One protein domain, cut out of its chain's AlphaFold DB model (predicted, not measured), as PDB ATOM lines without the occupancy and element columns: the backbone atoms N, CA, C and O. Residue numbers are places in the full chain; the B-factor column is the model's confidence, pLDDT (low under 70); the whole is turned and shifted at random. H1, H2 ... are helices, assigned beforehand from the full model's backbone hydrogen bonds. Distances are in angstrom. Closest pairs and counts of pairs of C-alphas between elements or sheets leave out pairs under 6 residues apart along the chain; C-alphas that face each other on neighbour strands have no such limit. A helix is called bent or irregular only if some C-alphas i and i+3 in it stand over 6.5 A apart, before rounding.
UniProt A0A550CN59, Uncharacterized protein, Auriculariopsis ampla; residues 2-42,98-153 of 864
ATOM      1  N   SER A   2      18.839 -10.335  20.392       27.12
ATOM      2  CA  SER A   2      20.102 -10.894  20.889       27.12
ATOM      3  C   SER A   2      20.794 -11.521  19.677       27.12
ATOM      4  O   SER A   2      20.092 -11.990  18.779       27.12
ATOM      5  N   SER A   3      22.114 -11.393  19.576       27.12
ATOM      6  CA  SER A   3      22.820 -11.554  18.299       27.12
ATOM      7  C   SER A   3      22.867 -12.989  17.777       27.12
ATOM      8  O   SER A   3      22.867 -13.958  18.532       27.12
ATOM      9  N   THR A   4      22.966 -13.071  16.454       31.42
ATOM     10  CA  THR A   4      23.509 -14.197  15.692       31.42
ATOM     11  C   THR A   4      24.814 -14.717  16.300       31.42
ATOM     12  O   THR A   4      25.651 -13.925  16.734       31.42
ATOM     13  N   HIS A   5      24.988 -16.041  16.304       36.25
ATOM     14  CA  HIS A   5      26.237 -16.691  16.696       36.25
ATOM     15  C   HIS A   5      27.369 -16.272  15.750       36.25
ATOM     16  O   HIS A   5      27.434 -16.750  14.622       36.25
ATOM     17  N   VAL A   6      28.267 -15.416  16.234       40.75
ATOM     18  CA  VAL A   6      29.651 -15.391  15.750       40.75
ATOM     19  C   VAL A   6      30.332 -16.614  16.360       40.75
ATOM     20  O   VAL A   6      30.195 -16.854  17.564       40.75
ATOM     21  N   LEU A   7      31.006 -17.415  15.538       51.06
ATOM     22  CA  LEU A   7      31.902 -18.454  16.033       51.06
ATOM     23  C   LEU A   7      33.162 -17.763  16.538       51.06
ATOM     24  O   LEU A   7      33.911 -17.185  15.760       51.06
ATOM     25  N   ASP A   8      33.353 -17.782  17.851       56.25
ATOM     26  CA  ASP A   8      34.513 -17.172  18.488       56.25
ATOM     27  C   ASP A   8      35.755 -17.976  18.065       56.25
ATOM     28  O   ASP A   8      35.918 -19.121  18.496       56.25
ATOM     29  N   SER A   9      36.617 -17.401  17.218       63.38
ATOM     30  CA  SER A   9      37.862 -17.997  16.691       63.38
ATOM     31  C   SER A   9      38.962 -18.084  17.764       63.38
ATOM     32  O   SER A   9      40.133 -17.762  17.565       63.38
ATOM     33  N   THR A  10      38.558 -18.505  18.961       76.19
ATOM     34  CA  THR A  10      39.353 -18.508  20.183       76.19
ATOM     35  C   THR A  10      40.012 -19.872  20.385       76.19
ATOM     36  O   THR A  10      39.326 -20.898  20.405       76.19
ATOM     37  N   PRO A  11      41.345 -19.928  20.558       81.12
ATOM     38  CA  PRO A  11      42.031 -21.200  20.707       81.12
ATOM     39  C   PRO A  11      41.669 -21.907  22.029       81.12
ATOM     40  O   PRO A  11      41.521 -21.234  23.061       81.12
ATOM     41  N   PRO A  12      41.579 -23.253  22.042       85.38
ATOM     42  CA  PRO A  12      41.409 -24.071  23.247       85.38
ATOM     43  C   PRO A  12      42.304 -23.659  24.425       85.38
ATOM     44  O   PRO A  12      41.839 -23.606  25.565       85.38
ATOM     45  N   SER A  13      43.559 -23.291  24.165       82.75
ATOM     46  CA  SER A  13      44.515 -22.791  25.160       82.75
ATOM     47  C   SER A  13      44.064 -21.540  25.926       82.75
ATOM     48  O   SER A  13      44.569 -21.285  27.022       82.75
ATOM     49  N   THR A  14      43.104 -20.779  25.390       82.06
ATOM     50  CA  THR A  14      42.608 -19.521  25.966       82.06
ATOM     51  C   THR A  14      41.314 -19.691  26.768       82.06
ATOM     52  O   THR A  14      41.182 -19.065  27.821       82.06
ATOM     53  N   PHE A  15      40.369 -20.531  26.323       83.81
ATOM     54  CA  PHE A  15      39.070 -20.684  27.003       83.81
ATOM     55  C   PHE A  15      38.978 -21.885  27.959       83.81
ATOM     56  O   PHE A  15      38.103 -21.903  28.827       83.81
ATOM     57  N   LEU A  16      39.855 -22.889  27.843       86.75
ATOM     58  CA  LEU A  16      39.802 -24.071  28.709       86.75
ATOM     59  C   LEU A  16      40.327 -23.765  30.128       86.75
ATOM     60  O   LEU A  16      41.480 -23.354  30.294       86.75
ATOM     61  N   PRO A  17      39.533 -23.991  31.196       82.56
ATOM     62  CA  PRO A  17      39.916 -23.583  32.543       82.56
ATOM     63  C   PRO A  17      41.074 -24.441  33.095       82.56
ATOM     64  O   PRO A  17      41.077 -25.664  32.924       82.56
ATOM     65  N   PRO A  18      42.051 -23.859  33.824       83.44
ATOM     66  CA  PRO A  18      43.178 -24.616  34.362       83.44
ATOM     67  C   PRO A  18      42.736 -25.714  35.337       83.44
ATOM     68  O   PRO A  18      42.246 -25.431  36.430       83.44
ATOM     69  N   LEU A  19      43.006 -26.978  35.001       83.06
ATOM     70  CA  LEU A  19      42.576 -28.153  35.778       83.06
ATOM     71  C   LEU A  19      43.165 -28.223  37.203       83.06
ATOM     72  O   LEU A  19      42.664 -28.953  38.052       83.06
ATOM     73  N   ALA A  20      44.191 -27.424  37.511       78.38
ATOM     74  CA  ALA A  20      44.659 -27.211  38.886       78.38
ATOM     75  C   ALA A  20      43.611 -26.518  39.788       78.38
ATOM     76  O   ALA A  20      43.677 -26.636  41.009       78.38
ATOM     77  N   ARG A  21      42.637 -25.812  39.195       77.69
ATOM     78  CA  ARG A  21      41.517 -25.134  39.871       77.69
ATOM     79  C   ARG A  21      40.197 -25.909  39.777       77.69
ATOM     80  O   ARG A  21      39.169 -25.378  40.187       77.69
ATOM     81  N   LEU A  22      40.213 -27.159  39.296       77.75
ATOM     82  CA  LEU A  22      39.006 -27.978  39.114       77.75
ATOM     83  C   LEU A  22      38.194 -28.132  40.416       77.75
ATOM     84  O   LEU A  22      36.977 -28.040  40.384       77.75
ATOM     85  N   ARG A  23      38.860 -28.216  41.580       76.62
ATOM     86  CA  ARG A  23      38.228 -28.212  42.922       76.62
ATOM     87  C   ARG A  23      37.276 -27.031  43.190       76.62
ATOM     88  O   ARG A  23      36.476 -27.114  44.112       76.62
ATOM     89  N   SER A  24      37.399 -25.934  42.442       76.75
ATOM     90  CA  SER A  24      36.625 -24.694  42.600       76.75
ATOM     91  C   SER A  24      35.956 -24.215  41.302       76.75
ATOM     92  O   SER A  24      35.501 -23.076  41.253       76.75
ATOM     93  N   ALA A  25      35.940 -25.031  40.244       79.69
ATOM     94  CA  ALA A  25      35.259 -24.713  38.986       79.69
ATOM     95  C   ALA A  25      33.760 -25.035  39.089       79.69
ATOM     96  O   ALA A  25      33.403 -26.048  39.698       79.69
ATOM     97  N   SER A  26      32.881 -24.218  38.498       80.69
ATOM     98  CA  SER A  26      31.443 -24.516  38.490       80.69
ATOM     99  C   SER A  26      31.073 -25.510  37.382       80.69
ATOM    100  O   SER A  26      31.759 -25.592  36.360       80.69
ATOM    101  N   ALA A  27      29.961 -26.235  37.560       78.69
ATOM    102  CA  ALA A  27      29.368 -27.085  36.520       78.69
ATOM    103  C   ALA A  27      29.159 -26.316  35.207       78.69
ATOM    104  O   ALA A  27      29.561 -26.777  34.143       78.69
ATOM    105  N   SER A  28      28.657 -25.080  35.300       80.50
ATOM    106  CA  SER A  28      28.444 -24.205  34.145       80.50
ATOM    107  C   SER A  28      29.728 -23.914  33.359       80.50
ATOM    108  O   SER A  28      29.674 -23.881  32.131       80.50
ATOM    109  N   ASP A  29      30.868 -23.710  34.029       81.94
ATOM    110  CA  ASP A  29      32.139 -23.385  33.359       81.94
ATOM    111  C   ASP A  29      32.678 -24.589  32.575       81.94
ATOM    112  O   ASP A  29      33.114 -24.455  31.431       81.94
ATOM    113  N   VAL A  30      32.610 -25.785  33.172       85.50
ATOM    114  CA  VAL A  30      33.063 -27.034  32.538       85.50
ATOM    115  C   VAL A  30      32.141 -27.411  31.375       85.50
ATOM    116  O   VAL A  30      32.629 -27.689  30.280       85.50
ATOM    117  N   SER A  31      30.819 -27.333  31.553       84.69
ATOM    118  CA  SER A  31      29.855 -27.581  30.472       84.69
ATOM    119  C   SER A  31      29.965 -26.567  29.328       84.69
ATOM    120  O   SER A  31      29.708 -26.911  28.175       84.69
ATOM    121  N   LEU A  32      30.337 -25.311  29.609       85.06
ATOM    122  CA  LEU A  32      30.589 -24.306  28.572       85.06
ATOM    123  C   LEU A  32      31.862 -24.627  27.777       85.06
ATOM    124  O   LEU A  32      31.818 -24.633  26.549       85.06
ATOM    125  N   ALA A  33      32.952 -24.984  28.463       87.38
ATOM    126  CA  ALA A  33      34.209 -25.402  27.843       87.38
ATOM    127  C   ALA A  33      34.043 -26.632  26.924       87.38
ATOM    128  O   ALA A  33      34.519 -26.625  25.788       87.38
ATOM    129  N   LEU A  34      33.310 -27.658  27.374       88.69
ATOM    130  CA  LEU A  34      32.999 -28.848  26.569       88.69
ATOM    131  C   LEU A  34      32.148 -28.498  25.336       88.69
ATOM    132  O   LEU A  34      32.425 -28.966  24.229       88.69
ATOM    133  N   ARG A  35      31.157 -27.612  25.490       84.94
ATOM    134  CA  ARG A  35      30.319 -27.138  24.378       84.94
ATOM    135  C   ARG A  35      31.121 -26.365  23.329       84.94
ATOM    136  O   ARG A  35      30.895 -26.582  22.142       84.94
ATOM    137  N   HIS A  36      32.055 -25.514  23.752       83.62
ATOM    138  CA  HIS A  36      32.929 -24.761  22.846       83.62
ATOM    139  C   HIS A  36      33.859 -25.697  22.059       83.62
ATOM    140  O   HIS A  36      33.944 -25.572  20.841       83.62
ATOM    141  N   LEU A  37      34.467 -26.704  22.706       86.88
ATOM    142  CA  LEU A  37      35.243 -27.735  22.000       86.88
ATOM    143  C   LEU A  37      34.404 -28.475  20.949       86.88
ATOM    144  O   LEU A  37      34.853 -28.655  19.818       86.88
ATOM    145  N   ARG A  38      33.169 -28.868  21.291       84.81
ATOM    146  CA  ARG A  38      32.278 -29.567  20.352       84.81
ATOM    147  C   ARG A  38      31.881 -28.689  19.156       84.81
ATOM    148  O   ARG A  38      31.743 -29.203  18.052       84.81
ATOM    149  N   GLN A  39      31.719 -27.382  19.366       82.00
ATOM    150  CA  GLN A  39      31.422 -26.413  18.304       82.00
ATOM    151  C   GLN A  39      32.630 -26.123  17.405       82.00
ATOM    152  O   GLN A  39      32.452 -26.014  16.197       82.00
ATOM    153  N   LEU A  40      33.839 -26.036  17.966       82.00
ATOM    154  CA  LEU A  40      35.060 -25.765  17.203       82.00
ATOM    155  C   LEU A  40      35.412 -26.917  16.244       82.00
ATOM    156  O   LEU A  40      35.722 -26.672  15.078       82.00
ATOM    157  N   TYR A  41      35.332 -28.163  16.725       77.00
ATOM    158  CA  TYR A  41      35.841 -29.344  16.014       77.00
ATOM    159  C   TYR A  41      34.779 -30.208  15.295       77.00
ATOM    160  O   TYR A  41      35.160 -31.000  14.440       77.00
ATOM    161  N   TRP A  42      33.474 -30.090  15.602       74.69
ATOM    162  CA  TRP A  42      32.423 -30.974  15.040       74.69
ATOM    163  C   TRP A  42      31.152 -30.260  14.552       74.69
ATOM    164  O   TRP A  42      30.041 -30.791  14.667       74.69
ATOM    165  N   ASP A  98      38.871 -19.504   6.948       55.00
ATOM    166  CA  ASP A  98      40.311 -19.819   6.898       55.00
ATOM    167  C   ASP A  98      40.948 -19.793   8.300       55.00
ATOM    168  O   ASP A  98      41.773 -20.646   8.643       55.00
ATOM    169  N   CYS A  99      40.545 -18.842   9.152       58.88
ATOM    170  CA  CYS A  99      41.019 -18.757  10.534       58.88
ATOM    171  C   CYS A  99      40.518 -19.924  11.400       58.88
ATOM    172  O   CYS A  99      41.263 -20.424  12.250       58.88
ATOM    173  N   LEU A 100      39.276 -20.375  11.198       65.12
ATOM    174  CA  LEU A 100      38.716 -21.525  11.912       65.12
ATOM    175  C   LEU A 100      39.338 -22.846  11.446       65.12
ATOM    176  O   LEU A 100      39.643 -23.691  12.288       65.12
ATOM    177  N   GLU A 101      39.588 -23.023  10.151       65.38
ATOM    178  CA  GLU A 101      40.213 -24.240   9.624       65.38
ATOM    179  C   GLU A 101      41.703 -24.332   9.998       65.38
ATOM    180  O   GLU A 101      42.176 -25.389  10.430       65.38
ATOM    181  N   ALA A 102      42.429 -23.208   9.983       69.94
ATOM    182  CA  ALA A 102      43.779 -23.127  10.544       69.94
ATOM    183  C   ALA A 102      43.810 -23.489  12.045       69.94
ATOM    184  O   ALA A 102      44.749 -24.137  12.507       69.94
ATOM    185  N   LEU A 103      42.774 -23.125  12.810       72.25
ATOM    186  CA  LEU A 103      42.671 -23.457  14.234       72.25
ATOM    187  C   LEU A 103      42.262 -24.924  14.491       72.25
ATOM    188  O   LEU A 103      42.742 -25.535  15.448       72.25
ATOM    189  N   ARG A 104      41.413 -25.519  13.643       74.00
ATOM    190  CA  ARG A 104      41.055 -26.954  13.698       74.00
ATOM    191  C   ARG A 104      42.247 -27.857  13.373       74.00
ATOM    192  O   ARG A 104      42.390 -28.919  13.985       74.00
ATOM    193  N   THR A 105      43.092 -27.429  12.436       68.62
ATOM    194  CA  THR A 105      44.291 -28.156  11.985       68.62
ATOM    195  C   THR A 105      45.536 -27.902  12.847       68.62
ATOM    196  O   THR A 105      46.523 -28.629  12.716       68.62
ATOM    197  N   ASP A 106      45.501 -26.946  13.785       77.69
ATOM    198  CA  ASP A 106      46.616 -26.697  14.703       77.69
ATOM    199  C   ASP A 106      46.847 -27.887  15.662       77.69
ATOM    200  O   ASP A 106      46.075 -28.187  16.583       77.69
ATOM    201  N   ALA A 107      47.972 -28.573  15.453       68.12
ATOM    202  CA  ALA A 107      48.358 -29.755  16.214       68.12
ATOM    203  C   ALA A 107      48.670 -29.467  17.696       68.12
ATOM    204  O   ALA A 107      48.568 -30.378  18.526       68.12
ATOM    205  N   PHE A 108      49.053 -28.236  18.056       78.00
ATOM    206  CA  PHE A 108      49.286 -27.837  19.445       78.00
ATOM    207  C   PHE A 108      47.957 -27.644  20.180       78.00
ATOM    208  O   PHE A 108      47.786 -28.223  21.254       78.00
ATOM    209  N   GLU A 109      47.004 -26.927  19.591       85.62
ATOM    210  CA  GLU A 109      45.676 -26.687  20.164       85.62
ATOM    211  C   GLU A 109      44.843 -27.976  20.247       85.62
ATOM    212  O   GLU A 109      44.284 -28.278  21.307       85.62
ATOM    213  N   ARG A 110      44.877 -28.827  19.207       80.50
ATOM    214  CA  ARG A 110      44.296 -30.188  19.244       80.50
ATOM    215  C   ARG A 110      44.920 -31.025  20.367       80.50
ATOM    216  O   ARG A 110      44.210 -31.614  21.184       80.50
ATOM    217  N   SER A 111      46.252 -31.019  20.484       72.19
ATOM    218  CA  SER A 111      46.960 -31.706  21.579       72.19
ATOM    219  C   SER A 111      46.624 -31.139  22.962       72.19
ATOM    220  O   SER A 111      46.621 -31.883  23.946       72.19
ATOM    221  N   PHE A 112      46.392 -29.830  23.068       81.38
ATOM    222  CA  PHE A 112      46.035 -29.156  24.310       81.38
ATOM    223  C   PHE A 112      44.621 -29.553  24.751       81.38
ATOM    224  O   PHE A 112      44.444 -29.969  25.898       81.38
ATOM    225  N   ALA A 113      43.649 -29.537  23.833       85.38
ATOM    226  CA  ALA A 113      42.284 -30.002  24.070       85.38
ATOM    227  C   ALA A 113      42.239 -31.473  24.523       85.38
ATOM    228  O   ALA A 113      41.646 -31.778  25.558       85.38
ATOM    229  N   ILE A 114      42.941 -32.379  23.828       79.94
ATOM    230  CA  ILE A 114      43.015 -33.811  24.183       79.94
ATOM    231  C   ILE A 114      43.615 -34.018  25.584       79.94
ATOM    232  O   ILE A 114      43.060 -34.756  26.406       79.94
ATOM    233  N   LYS A 115      44.728 -33.338  25.901       79.19
ATOM    234  CA  LYS A 115      45.351 -33.393  27.239       79.19
ATOM    235  C   LYS A 115      44.435 -32.822  28.318       79.19
ATOM    236  O   LYS A 115      44.438 -33.325  29.443       79.19
ATOM    237  N   TRP A 116      43.659 -31.791  27.991       89.75
ATOM    238  CA  TRP A 116      42.709 -31.185  28.914       89.75
ATOM    239  C   TRP A 116      41.530 -32.123  29.205       89.75
ATOM    240  O   TRP A 116      41.267 -32.395  30.373       89.75
ATOM    241  N   LEU A 117      40.902 -32.708  28.178       85.81
ATOM    242  CA  LEU A 117      39.814 -33.688  28.315       85.81
ATOM    243  C   LEU A 117      40.252 -34.917  29.123       85.81
ATOM    244  O   LEU A 117      39.632 -35.261  30.129       85.81
ATOM    245  N   THR A 118      41.387 -35.517  28.752       75.88
ATOM    246  CA  THR A 118      41.982 -36.648  29.486       75.88
ATOM    247  C   THR A 118      42.257 -36.274  30.946       75.88
ATOM    248  O   THR A 118      41.966 -37.031  31.874       75.88
ATOM    249  N   GLY A 119      42.786 -35.069  31.171       79.62
ATOM    250  CA  GLY A 119      43.083 -34.544  32.496       79.62
ATOM    251  C   GLY A 119      41.862 -34.112  33.316       79.62
ATOM    252  O   GLY A 119      42.034 -33.929  34.523       79.62
ATOM    253  N   LEU A 120      40.695 -33.907  32.696       85.00
ATOM    254  CA  LEU A 120      39.408 -33.653  33.348       85.00
ATOM    255  C   LEU A 120      38.824 -34.976  33.850       85.00
ATOM    256  O   LEU A 120      38.587 -35.113  35.047       85.00
ATOM    257  N   ILE A 121      38.694 -35.964  32.956       83.12
ATOM    258  CA  ILE A 121      38.187 -37.311  33.262       83.12
ATOM    259  C   ILE A 121      38.999 -37.938  34.408       83.12
ATOM    260  O   ILE A 121      38.433 -38.369  35.411       83.12
ATOM    261  N   ALA A 122      40.333 -37.885  34.330       74.62
ATOM    262  CA  ALA A 122      41.233 -38.456  35.338       74.62
ATOM    263  C   ALA A 122      41.255 -37.732  36.708       74.62
ATOM    264  O   ALA A 122      42.017 -38.134  37.585       74.62
ATOM    265  N   ARG A 123      40.496 -36.639  36.886       81.44
ATOM    266  CA  ARG A 123      40.409 -35.858  38.142       81.44
ATOM    267  C   ARG A 123      38.977 -35.476  38.526       81.44
ATOM    268  O   ARG A 123      38.781 -34.592  39.366       81.44
ATOM    269  N   ALA A 124      37.977 -36.097  37.907       77.06
ATOM    270  CA  ALA A 124      36.575 -35.776  38.154       77.06
ATOM    271  C   ALA A 124      36.121 -36.142  39.584       77.06
ATOM    272  O   ALA A 124      35.231 -35.495  40.133       77.06
ATOM    273  N   ASP A 125      36.800 -37.094  40.232       72.00
ATOM    274  CA  ASP A 125      36.664 -37.433  41.656       72.00
ATOM    275  C   ASP A 125      36.985 -36.251  42.591       72.00
ATOM    276  O   ASP A 125      36.383 -36.102  43.655       72.00
ATOM    277  N   VAL A 126      37.914 -35.382  42.178       73.94
ATOM    278  CA  VAL A 126      38.353 -34.202  42.937       73.94
ATOM    279  C   VAL A 126      37.485 -32.965  42.662       73.94
ATOM    280  O   VAL A 126      37.707 -31.905  43.258       73.94
ATOM    281  N   TRP A 127      36.517 -33.058  41.747       78.56
ATOM    282  CA  TRP A 127      35.624 -31.955  41.416       78.56
ATOM    283  C   TRP A 127      34.469 -31.862  42.424       78.56
ATOM    284  O   TRP A 127      33.827 -32.857  42.761       78.56
ATOM    285  N   ALA A 128      34.211 -30.645  42.908       66.69
ATOM    286  CA  ALA A 128      33.212 -30.343  43.934       66.69
ATOM    287  C   ALA A 128      31.785 -30.093  43.388       66.69
ATOM    288  O   ALA A 128      30.955 -29.555  44.120       66.69
ATOM    289  N   GLY A 129      31.518 -30.434  42.120       65.25
ATOM    290  CA  GLY A 129      30.172 -30.410  41.529       65.25
ATOM    291  C   GLY A 129      29.261 -31.516  42.072       65.25
ATOM    292  O   GLY A 129      29.724 -32.409  42.791       65.25
ATOM    293  N   ASP A 130      27.973 -31.459  41.725       76.56
ATOM    294  CA  ASP A 130      27.014 -32.508  42.091       76.56
ATOM    295  C   ASP A 130      27.369 -33.862  41.438       76.56
ATOM    296  O   ASP A 130      28.115 -33.931  40.461       76.56
ATOM    297  N   GLU A 131      26.892 -34.976  41.995       71.50
ATOM    298  CA  GLU A 131      27.224 -36.304  41.469       71.50
ATOM    299  C   GLU A 131      26.678 -36.525  40.053       71.50
ATOM    300  O   GLU A 131      27.421 -37.039  39.215       71.50
ATOM    301  N   ASP A 132      25.468 -36.039  39.764       71.19
ATOM    302  CA  ASP A 132      24.858 -36.145  38.435       71.19
ATOM    303  C   ASP A 132      25.557 -35.199  37.428       71.19
ATOM    304  O   ASP A 132      25.914 -35.619  36.326       71.19
ATOM    305  N   GLU A 133      25.862 -33.954  37.831       77.38
ATOM    306  CA  GLU A 133      26.590 -32.961  37.008       77.38
ATOM    307  C   GLU A 133      27.999 -33.441  36.614       77.38
ATOM    308  O   GLU A 133      28.472 -33.196  35.500       77.38
ATOM    309  N   ARG A 134      28.689 -34.137  37.530       79.44
ATOM    310  CA  ARG A 134      30.004 -34.729  37.256       79.44
ATOM    311  C   ARG A 134      29.898 -35.888  36.275       79.44
ATOM    312  O   ARG A 134      30.747 -35.985  35.394       79.44
ATOM    313  N   LEU A 135      28.881 -36.741  36.406       74.81
ATOM    314  CA  LEU A 135      28.679 -37.876  35.506       74.81
ATOM    315  C   LEU A 135      28.397 -37.406  34.070       74.81
ATOM    316  O   LEU A 135      29.034 -37.890  33.139       74.81
ATOM    317  N   GLU A 136      27.514 -36.415  33.909       80.62
ATOM    318  CA  GLU A 136      27.162 -35.829  32.606       80.62
ATOM    319  C   GLU A 136      28.385 -35.198  31.920       80.62
ATOM    320  O   GLU A 136      28.654 -35.460  30.750       80.62
ATOM    321  N   ALA A 137      29.202 -34.437  32.659       82.12
ATOM    322  CA  ALA A 137      30.422 -33.843  32.114       82.12
ATOM    323  C   ALA A 137      31.526 -34.870  31.789       82.12
ATOM    324  O   ALA A 137      32.308 -34.636  30.868       82.12
ATOM    325  N   ILE A 138      31.617 -35.988  32.526       81.19
ATOM    326  CA  ILE A 138      32.524 -37.099  32.185       81.19
ATOM    327  C   ILE A 138      32.071 -37.763  30.883       81.19
ATOM    328  O   ILE A 138      32.922 -38.044  30.039       81.19
ATOM    329  N   ASP A 139      30.770 -38.000  30.705       72.31
ATOM    330  CA  ASP A 139      30.222 -38.625  29.496       72.31
ATOM    331  C   ASP A 139      30.421 -37.723  28.268       72.31
ATOM    332  O   ASP A 139      30.970 -38.161  27.255       72.31
ATOM    333  N   ASP A 140      30.136 -36.421  28.387       79.38
ATOM    334  CA  ASP A 140      30.388 -35.450  27.316       79.38
ATOM    335  C   ASP A 140      31.888 -35.311  26.995       79.38
ATOM    336  O   ASP A 140      32.276 -35.300  25.825       79.38
ATOM    337  N   ALA A 141      32.761 -35.268  28.011       83.69
ATOM    338  CA  ALA A 141      34.209 -35.246  27.801       83.69
ATOM    339  C   ALA A 141      34.725 -36.538  27.150       83.69
ATOM    340  O   ALA A 141      35.611 -36.479  26.297       83.69
ATOM    341  N   SER A 142      34.157 -37.690  27.514       72.19
ATOM    342  CA  SER A 142      34.490 -38.996  26.934       72.19
ATOM    343  C   SER A 142      33.987 -39.111  25.497       72.19
ATOM    344  O   SER A 142      34.706 -39.622  24.646       72.19
ATOM    345  N   SER A 143      32.806 -38.568  25.190       79.25
ATOM    346  CA  SER A 143      32.260 -38.471  23.832       79.25
ATOM    347  C   SER A 143      33.142 -37.601  22.930       79.25
ATOM    348  O   SER A 143      33.481 -38.014  21.824       79.25
ATOM    349  N   ILE A 144      33.571 -36.429  23.410       81.00
ATOM    350  CA  ILE A 144      34.451 -35.516  22.664       81.00
ATOM    351  C   ILE A 144      35.858 -36.119  22.499       81.00
ATOM    352  O   ILE A 144      36.438 -36.039  21.419       81.00
ATOM    353  N   LEU A 145      36.406 -36.767  23.533       79.12
ATOM    354  CA  LEU A 145      37.697 -37.457  23.451       79.12
ATOM    355  C   LEU A 145      37.640 -38.662  22.497       79.12
ATOM    356  O   LEU A 145      38.548 -38.833  21.691       79.12
ATOM    357  N   SER A 146      36.549 -39.433  22.537       66.62
ATOM    358  CA  SER A 146      36.270 -40.527  21.599       66.62
ATOM    359  C   SER A 146      36.175 -40.022  20.159       66.62
ATOM    360  O   SER A 146      36.703 -40.659  19.254       66.62
ATOM    361  N   ALA A 147      35.595 -38.837  19.941       68.12
ATOM    362  CA  ALA A 147      35.559 -38.202  18.628       68.12
ATOM    363  C   ALA A 147      36.957 -37.741  18.163       68.12
ATOM    364  O   ALA A 147      37.307 -37.983  17.010       68.12
ATOM    365  N   PHE A 148      37.804 -37.182  19.043       64.38
ATOM    366  CA  PHE A 148      39.214 -36.882  18.718       64.38
ATOM    367  C   PHE A 148      40.017 -38.125  18.307       64.38
ATOM    368  O   PHE A 148      40.952 -38.003  17.523       64.38
ATOM    369  N   THR A 149      39.662 -39.302  18.830       59.53
ATOM    370  CA  THR A 149      40.281 -40.594  18.486       59.53
ATOM    371  C   THR A 149      39.516 -41.385  17.417       59.53
ATOM    372  O   THR A 149      39.953 -42.466  17.040       59.53
ATOM    373  N   GLY A 150      38.360 -40.885  16.969       47.44
ATOM    374  CA  GLY A 150      37.370 -41.621  16.173       47.44
ATOM    375  C   GLY A 150      36.987 -40.947  14.854       47.44
ATOM    376  O   GLY A 150      36.112 -41.446  14.155       47.44
ATOM    377  N   THR A 151      37.630 -39.830  14.500       35.81
ATOM    378  CA  THR A 151      37.568 -39.232  13.153       35.81
ATOM    379  C   THR A 151      38.916 -39.276  12.435       35.81
ATOM    380  O   THR A 151      39.220 -38.408  11.627       35.81
ATOM    381  N   GLU A 152      39.707 -40.301  12.737       38.50
ATOM    382  CA  GLU A 152      40.717 -40.848  11.836       38.50
ATOM    383  C   GLU A 152      40.327 -42.311  11.563       38.50
ATOM    384  O   GLU A 152      41.035 -43.254  11.898       38.50
ATOM    385  N   GLU A 153      39.211 -42.490  10.838       37.97
ATOM    386  CA  GLU A 153      39.251 -43.417   9.700       37.97
ATOM    387  C   GLU A 153      40.249 -42.837   8.676       37.97
ATOM    388  O   GLU A 153      39.892 -42.459   7.561       37.97
TER     389      GLU A 153
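This is residues 2 to 42 and 98 to 153 of the 864 residues of an uncharacterized protein of Auriculariopsis ampla (UniProt A0A550CN59). What shape do these atoms make? Three long helices, H3, H5 and H6, stand side by side as a triangular bundle, with H1 packed on H5, H4 at one end and H2 near the other. Residues 2 to 6 run away from the bundle as a tail. What is printed? The printed part has 97 residues with six named helices, H1 to H6 in order, and no named strand: all helix. How large is it? It is compact, with a radius of gyration of the C-alphas of 13.6 A, and spans 40 by 39 by 21 A.

Which helices come before the cut? H1 is residues 12 to 15, from C-alpha 12 at (41.409, -24.071, 23.247); H2 is 19 to 24; H3 is 27 to 41, 21.6 A long. H2 is irregular: C-alphas 20 and 23 are 7.7 A apart. Which come after it? H4 is residues 98 to 105, H5 is 107 to 121, 21.2 A long, and H6 is 131 to 148, 25.7 A long, ending at C-alpha 148 (39.214, -36.882, 18.718).

What does H5 touch? Its residues 109 to 113 touch H1, closest C-alphas Pro 12 and Glu 109, 5.9 A. Its residues 116 to 120 only just touch H2, with 3 pairs of C-alphas within 8 A, closest Leu 19 and Leu 120, 6.8 A. H5 and H6 form a helical hairpin at a shallow tilt of 31 degrees, opposite ways, closest C-alphas Ile 121 and Ile 138, 5.8 A. And H3? It touches H6 at a shallow tilt of 15 degrees, the same way, closest C-alphas Ser 31 and Ala 137, 6.5 A. Its residues 40 to 41 only just touch H4, with 3 pairs within 8 A, about perpendicular at 75 degrees, closest C-alphas Tyr 41 and Arg 104, 6.2 A. What do the backbones show? Every O i to N i+4 pair is within hydrogen-bond range in H3, H4, H5 and H6; H2 has 0 of 2, with 2 of 3 O i to N i+3 pairs within range, and H1 is too short for an i+4 pair.

Where is the cut? Residues 43 to 97 are not printed, and C-alphas 42 and 98 are 15.9 A apart. Where is confidence low? The model's pLDDT is under 70 at 25 residues, among them 2 to 9, 98 to 102 and 146 to 153.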